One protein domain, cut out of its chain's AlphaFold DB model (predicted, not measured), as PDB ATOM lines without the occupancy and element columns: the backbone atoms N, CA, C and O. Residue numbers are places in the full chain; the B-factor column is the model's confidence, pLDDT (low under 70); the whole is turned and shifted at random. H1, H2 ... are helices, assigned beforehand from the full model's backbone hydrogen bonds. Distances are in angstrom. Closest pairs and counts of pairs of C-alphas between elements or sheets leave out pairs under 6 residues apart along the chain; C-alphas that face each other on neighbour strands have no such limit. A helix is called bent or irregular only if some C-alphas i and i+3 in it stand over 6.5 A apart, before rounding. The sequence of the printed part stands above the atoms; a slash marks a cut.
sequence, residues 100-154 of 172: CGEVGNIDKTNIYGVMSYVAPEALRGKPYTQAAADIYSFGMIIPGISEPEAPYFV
ATOM      1  N   CYS A 100     149.735 116.878 106.500       80.81
ATOM      2  CA  CYS A 100     149.039 115.613 106.717       80.81
ATOM      3  C   CYS A 100     149.747 114.760 107.776       80.81
ATOM      4  O   CYS A 100     150.974 114.735 107.867       80.81
ATOM      5  N   GLY A 101     148.956 114.022 108.555       77.75
ATOM      6  CA  GLY A 101     149.485 113.006 109.460       77.75
ATOM      7  C   GLY A 101     149.923 111.747 108.717       77.75
ATOM      8  O   GLY A 101     149.382 111.411 107.664       77.75
ATOM      9  N   GLU A 102     150.883 111.022 109.287       77.19
ATOM     10  CA  GLU A 102     151.337 109.741 108.739       77.19
ATOM     11  C   GLU A 102     150.225 108.681 108.793       77.19
ATOM     12  O   GLU A 102     149.510 108.531 109.791       77.19
ATOM     13  N   VAL A 103     150.076 107.910 107.713       69.88
ATOM     14  CA  VAL A 103     149.113 106.804 107.652       69.88
ATOM     15  C   VAL A 103     149.591 105.668 108.555       69.88
ATOM     16  O   VAL A 103     150.720 105.203 108.440       69.88
ATOM     17  N   GLY A 104     148.718 105.207 109.452       68.19
ATOM     18  CA  GLY A 104     149.044 104.131 110.392       68.19
ATOM     19  C   GLY A 104     149.785 104.584 111.653       68.19
ATOM     20  O   GLY A 104     150.164 103.729 112.453       68.19
ATOM     21  N   ASN A 105     149.952 105.895 111.872       70.44
ATOM     22  CA  ASN A 105     150.484 106.396 113.135       70.44
ATOM     23  C   ASN A 105     149.581 105.963 114.305       70.44
ATOM     24  O   ASN A 105     148.362 106.167 114.298       70.44
ATOM     25  N   ILE A 106     150.194 105.315 115.296       67.12
ATOM     26  CA  ILE A 106     149.526 104.805 116.498       67.12
ATOM     27  C   ILE A 106     149.222 105.964 117.456       67.12
ATOM     28  O   ILE A 106     148.220 105.931 118.174       67.12
ATOM     29  N   ASP A 107     150.053 107.008 117.434       70.44
ATOM     30  CA  ASP A 107     149.865 108.219 118.215       70.44
ATOM     31  C   ASP A 107     148.901 109.179 117.507       70.44
ATOM     32  O   ASP A 107     149.259 109.953 116.618       70.44
ATOM     33  N   LYS A 108     147.638 109.116 117.933       69.38
ATOM     34  CA  LYS A 108     146.544 109.948 117.417       69.38
ATOM     35  C   LYS A 108     146.320 111.220 118.233       69.38
ATOM     36  O   LYS A 108     145.218 111.762 118.215       69.38
ATOM     37  N   THR A 109     147.320 111.645 119.004       69.88
ATOM     38  CA  THR A 109     147.248 112.865 119.820       69.88
ATOM     39  C   THR A 109     147.884 114.073 119.134       69.88
ATOM     40  O   THR A 109     147.586 115.210 119.501       69.88
ATOM     41  N   ASN A 110     148.701 113.840 118.102       75.94
ATOM     42  CA  ASN A 110     149.307 114.896 117.300       75.94
ATOM     43  C   ASN A 110     148.257 115.645 116.470       75.94
ATOM     44  O   ASN A 110     147.339 115.050 115.904       75.94
ATOM     45  N   ILE A 111     148.422 116.965 116.385       80.50
ATOM     46  CA  ILE A 111     147.532 117.848 115.632       80.50
ATOM     47  C   ILE A 111     148.112 118.052 114.233       80.50
ATOM     48  O   ILE A 111     149.228 118.549 114.082       80.50
ATOM     49  N   TYR A 112     147.326 117.697 113.221       81.81
ATOM     50  CA  TYR A 112     147.651 117.835 111.802       81.81
ATOM     51  C   TYR A 112     146.601 118.709 111.107       81.81
ATOM     52  O   TYR A 112     145.440 118.727 111.519       81.81
ATOM     53  N   GLY A 113     146.998 119.415 110.048       82.44
ATOM     54  CA  GLY A 113     146.134 120.333 109.299       82.44
ATOM     55  C   GLY A 113     146.137 121.786 109.793       82.44
ATOM     56  O   GLY A 113     146.865 122.178 110.705       82.44
ATOM     57  N   VAL A 114     145.326 122.619 109.139       83.56
ATOM     58  CA  VAL A 114     145.212 124.056 109.432       83.56
ATOM     59  C   VAL A 114     144.184 124.271 110.538       83.56
ATOM     60  O   VAL A 114     143.026 123.906 110.369       83.56
ATOM     61  N   MET A 115     144.594 124.901 111.645       83.50
ATOM     62  CA  MET A 115     143.844 124.972 112.912       83.50
ATOM     63  C   MET A 115     142.353 125.328 112.777       83.50
ATOM     64  O   MET A 115     141.536 124.760 113.494       83.50
ATOM     65  N   SER A 116     141.989 126.224 111.855       81.44
ATOM     66  CA  SER A 116     140.598 126.642 111.613       81.44
ATOM     67  C   SER A 116     139.678 125.530 111.090       81.44
ATOM     68  O   SER A 116     138.462 125.656 111.187       81.44
ATOM     69  N   TYR A 117     140.251 124.458 110.543       85.88
ATOM     70  CA  TYR A 117     139.542 123.320 109.954       85.88
ATOM     71  C   TYR A 117     139.733 122.028 110.761       85.88
ATOM     72  O   TYR A 117     139.134 121.009 110.435       85.88
ATOM     73  N   VAL A 118     140.551 122.053 111.818       86.31
ATOM     74  CA  VAL A 118     140.840 120.867 112.633       86.31
ATOM     75  C   VAL A 118     139.654 120.536 113.535       86.31
ATOM     76  O   VAL A 118     139.131 121.398 114.243       86.31
ATOM     77  N   ALA A 119     139.278 119.257 113.560       87.44
ATOM     78  CA  ALA A 119     138.206 118.758 114.409       87.44
ATOM     79  C   ALA A 119     138.469 119.037 115.906       87.44
ATOM     80  O   ALA A 119     139.594 118.857 116.396       87.44
ATOM     81  N   PRO A 120     137.454 119.457 116.680       87.25
ATOM     82  CA  PRO A 120     137.634 119.869 118.071       87.25
ATOM     83  C   PRO A 120     138.133 118.738 118.982       87.25
ATOM     84  O   PRO A 120     138.752 118.998 120.010       87.25
ATOM     85  N   GLU A 121     137.872 117.479 118.647       83.31
ATOM     86  CA  GLU A 121     138.419 116.306 119.326       83.31
ATOM     87  C   GLU A 121     139.933 116.166 119.146       83.31
ATOM     88  O   GLU A 121     140.613 115.846 120.123       83.31
ATOM     89  N   ALA A 122     140.462 116.483 117.961       84.94
ATOM     90  CA  ALA A 122     141.896 116.467 117.693       84.94
ATOM     91  C   ALA A 122     142.597 117.591 118.471       84.94
ATOM     92  O   ALA A 122     143.608 117.354 119.126       84.94
ATOM     93  N   LEU A 123     141.993 118.787 118.534       86.19
ATOM     94  CA  LEU A 123     142.494 119.898 119.362       86.19
ATOM     95  C   LEU A 123     142.506 119.586 120.867       86.19
ATOM     96  O   LEU A 123     143.262 120.190 121.623       86.19
ATOM     97  N   ARG A 124     141.667 118.650 121.316       84.88
ATOM     98  CA  ARG A 124     141.613 118.190 122.713       84.88
ATOM     99  C   ARG A 124     142.580 117.038 122.998       84.88
ATOM    100  O   ARG A 124     142.518 116.483 124.094       84.88
ATOM    101  N   GLY A 125     143.410 116.643 122.030       80.38
ATOM    102  CA  GLY A 125     144.330 115.510 122.149       80.38
ATOM    103  C   GLY A 125     143.619 114.172 122.361       80.38
ATOM    104  O   GLY A 125     144.214 113.232 122.884       80.38
ATOM    105  N   LYS A 126     142.325 114.080 122.017       79.06
ATOM    106  CA  LYS A 126     141.588 112.820 122.113       79.06
ATOM    107  C   LYS A 126     141.921 111.958 120.898       79.06
ATOM    108  O   LYS A 126     142.007 112.494 119.796       79.06
ATOM    109  N   PRO A 127     142.026 110.629 121.058       79.00
ATOM    110  CA  PRO A 127     142.169 109.743 119.917       79.00
ATOM    111  C   PRO A 127     141.011 109.943 118.935       79.00
ATOM    112  O   PRO A 127     139.845 109.865 119.320       79.00
ATOM    113  N   TYR A 128     141.341 110.173 117.670       79.62
ATOM    114  CA  TYR A 128     140.375 110.351 116.589       79.62
ATOM    115  C   TYR A 128     140.669 109.376 115.443       79.62
ATOM    116  O   TYR A 128     141.658 108.645 115.455       79.62
ATOM    117  N   THR A 129     139.798 109.302 114.445       83.50
ATOM    118  CA  THR A 129     140.093 108.582 113.195       83.50
ATOM    119  C   THR A 129     140.349 109.592 112.091       83.50
ATOM    120  O   THR A 129     139.581 110.548 112.001       83.50
ATOM    121  N   GLN A 130     141.358 109.364 111.241       79.62
ATOM    122  CA  GLN A 130     141.670 110.246 110.104       79.62
ATOM    123  C   GLN A 130     140.414 110.541 109.267       79.62
ATOM    124  O   GLN A 130     140.053 111.699 109.119       79.62
ATOM    125  N   ALA A 131     139.641 109.507 108.911       79.50
ATOM    126  CA  ALA A 131     138.386 109.671 108.172       79.50
ATOM    127  C   ALA A 131     137.367 110.613 108.852       79.50
ATOM    128  O   ALA A 131     136.743 111.427 108.180       79.50
ATOM    129  N   ALA A 132     137.196 110.537 110.177       80.25
ATOM    130  CA  ALA A 132     136.279 111.434 110.892       80.25
ATOM    131  C   ALA A 132     136.787 112.886 110.928       80.25
ATOM    132  O   ALA A 132     135.993 113.814 110.774       80.25
ATOM    133  N   ALA A 133     138.100 113.084 111.081       84.31
ATOM    134  CA  ALA A 133     138.701 114.416 111.038       84.31
ATOM    135  C   ALA A 133     138.620 115.042 109.635       84.31
ATOM    136  O   ALA A 133     138.309 116.229 109.512       84.31
ATOM    137  N   ASP A 134     138.823 114.245 108.583       85.00
ATOM    138  CA  ASP A 134     138.688 114.691 107.195       85.00
ATOM    139  C   ASP A 134     137.235 115.099 106.893       85.00
ATOM    140  O   ASP A 134     136.998 116.170 106.336       85.00
ATOM    141  N   ILE A 135     136.244 114.313 107.341       88.19
ATOM    142  CA  ILE A 135     134.811 114.642 107.204       88.19
ATOM    143  C   ILE A 135     134.467 115.961 107.904       88.19
ATOM    144  O   ILE A 135     133.766 116.792 107.325       88.19
ATOM    145  N   TYR A 136     134.963 116.177 109.127       87.94
ATOM    146  CA  TYR A 136     134.757 117.443 109.833       87.94
ATOM    147  C   TYR A 136     135.330 118.621 109.036       87.94
ATOM    148  O   TYR A 136     134.645 119.622 108.831       87.94
ATOM    149  N   SER A 137     136.560 118.472 108.540       85.88
ATOM    150  CA  SER A 137     137.246 119.502 107.755       85.88
ATOM    151  C   SER A 137     136.447 119.867 106.499       85.88
ATOM    152  O   SER A 137     136.231 121.048 106.229       85.88
ATOM    153  N   PHE A 138     135.921 118.872 105.774       84.00
ATOM    154  CA  PHE A 138     135.019 119.109 104.642       84.00
ATOM    155  C   PHE A 138     133.725 119.813 105.065       84.00
ATOM    156  O   PHE A 138     133.292 120.744 104.388       84.00
ATOM    157  N   GLY A 139     133.140 119.435 106.203       83.56
ATOM    158  CA  GLY A 139     131.961 120.094 106.772       83.56
ATOM    159  C   GLY A 139     132.166 121.584 107.063       83.56
ATOM    160  O   GLY A 139     131.224 122.359 106.940       83.56
ATOM    161  N   MET A 140     133.394 122.004 107.377       82.50
ATOM    162  CA  MET A 140     133.741 123.417 107.571       82.50
ATOM    163  C   MET A 140     133.906 124.188 106.251       82.50
ATOM    164  O   MET A 140     133.787 125.412 106.246       82.50
ATOM    165  N   ILE A 141     134.166 123.496 105.138       79.44
ATOM    166  CA  ILE A 141     134.352 124.097 103.807       79.44
ATOM    167  C   ILE A 141     133.012 124.225 103.068       79.44
ATOM    168  O   ILE A 141     132.775 125.242 102.423       79.44
ATOM    169  N   ILE A 142     132.125 123.226 103.187       75.44
ATOM    170  CA  ILE A 142     130.849 123.142 102.451       75.44
ATOM    171  C   ILE A 142     129.995 124.423 102.537       75.44
ATOM    172  O   ILE A 142     129.543 124.871 101.482       75.44
ATOM    173  N   PRO A 143     129.799 125.062 103.711       71.44
ATOM    174  CA  PRO A 143     129.018 126.296 103.796       71.44
ATOM    175  C   PRO A 143     129.557 127.425 102.911       71.44
ATOM    176  O   PRO A 143     128.772 128.151 102.311       71.44
ATOM    177  N   GLY A 144     130.883 127.531 102.757       65.25
ATOM    178  CA  GLY A 144     131.513 128.519 101.874       65.25
ATOM    179  C   GLY A 144     131.281 128.260 100.380       65.25
ATOM    180  O   GLY A 144     131.487 129.158  99.569       65.25
ATOM    181  N   ILE A 145     130.835 127.056 100.012       65.44
ATOM    182  CA  ILE A 145     130.455 126.680  98.644       65.44
ATOM    183  C   ILE A 145     128.981 127.005  98.389       65.44
ATOM    184  O   ILE A 145     128.633 127.530  97.335       65.44
ATOM    185  N   SER A 146     128.109 126.657  99.341       62.25
ATOM    186  CA  SER A 146     126.657 126.784  99.186       62.25
ATOM    187  C   SER A 146     126.145 128.200  99.440       62.25
ATOM    188  O   SER A 146     125.163 128.610  98.829       62.25
ATOM    189  N   GLU A 147     126.791 128.941 100.341       63.84
ATOM    190  CA  GLU A 147     126.355 130.265 100.787       63.84
ATOM    191  C   GLU A 147     127.573 131.186 100.992       63.84
ATOM    192  O   GLU A 147     128.038 131.357 102.119       63.84
ATOM    193  N   PRO A 148     128.097 131.826  99.926       57.44
ATOM    194  CA  PRO A 148     129.267 132.705 100.027       57.44
ATOM    195  C   PRO A 148     129.068 133.934 100.941       57.44
ATOM    196  O   PRO A 148     130.041 134.606 101.279       57.44
ATOM    197  N   GLU A 149     127.829 134.222 101.364       52.91
ATOM    198  CA  GLU A 149     127.481 135.301 102.303       52.91
ATOM    199  C   GLU A 149     127.175 134.822 103.738       52.91
ATOM    200  O   GLU A 149     126.926 135.648 104.621       52.91
ATOM    201  N   ALA A 150     127.200 133.512 104.015       47.28
ATOM    202  CA  ALA A 150     126.991 133.012 105.372       47.28
ATOM    203  C   ALA A 150     128.179 133.420 106.262       47.28
ATOM    204  O   ALA A 150     129.337 133.249 105.863       47.28
ATOM    205  N   PRO A 151     127.945 133.962 107.475       44.00
ATOM    206  CA  PRO A 151     129.034 134.341 108.355       44.00
ATOM    207  C   PRO A 151     129.861 133.092 108.643       44.00
ATOM    208  O   PRO A 151     129.335 132.113 109.177       44.00
ATOM    209  N   TYR A 152     131.154 133.143 108.297       49.88
ATOM    210  CA  TYR A 152     132.144 132.179 108.762       49.88
ATOM    211  C   TYR A 152     131.821 131.865 110.218       49.88
ATOM    212  O   TYR A 152     131.651 132.797 111.011       49.88
ATOM    213  N   PHE A 153     131.690 130.587 110.575       42.97
ATOM    214  CA  PHE A 153     131.625 130.207 111.978       42.97
ATOM    215  C   PHE A 153     132.912 130.724 112.624       42.97
ATOM    216  O   PHE A 153     133.964 130.092 112.551       42.97
ATOM    217  N   VAL A 154     132.849 131.928 113.199       36.16
ATOM    218  CA  VAL A 154     133.922 132.517 113.979       36.16
ATOM    219  C   VAL A 154     133.989 131.645 115.213       36.16
ATOM    220  O   VAL A 154     133.267 131.854 116.189       36.16
TER     221      VAL A 154
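AT A GLANCE: This is residues 100 to 154 of the 172 residues of the protein "Kinase-like domain-containing protein" of Glomus cerebriforme (UniProt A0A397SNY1). With little regular structure, this domain is one long helix, H2, running along the long axis, with the short helix H1 beside its first half and the winding stretch of residues 100 to 119 reaching out past its first end, so that Ile 106 lies at one end of the rod and Glu 149 at the other. Residues 145 to 150 stick out at the far end. The printed part has 55 residues with two named helices, H1 then H2, and no named strand; its class is all helix, with 21 residues in named elements. It is only just loose, close to compact, with a radius of gyration of the C-alphas of 12.5 A and spans of 40 by 18 by 14 A.

IN THESE COORDINATES: H1 is residues 120 to 123, from C-alpha 120 at (137.634, 119.869, 118.071). H2, residues 130 to 146, is 24.9 A long and ends at C-alpha 146 at (126.657, 126.784, 99.186). It has a kink of 29 degrees near residue 140 and is only just irregular: C-alphas 140 and 143 are 6.7 A apart.

HOW THE PARTS SIT: H1 and H2 are close but not clearly touching; their closest C-alphas, of Ala 122 and Ala 133, are 7.7 A apart. In H2, 10 of 13 O i to N i+4 pairs are within hydrogen-bond range; H1 is too short for such a pair.

THE WHOLE: The C-alphas farthest apart, of Ile 106 and Glu 149, are 40.2 A apart. The printed part has no cut, and the link from H1 to H2 is short. Mean pLDDT of the printed part is 74.8; residues 103 to 104, 106, 108 to 109 and 144 to 154 are under 70.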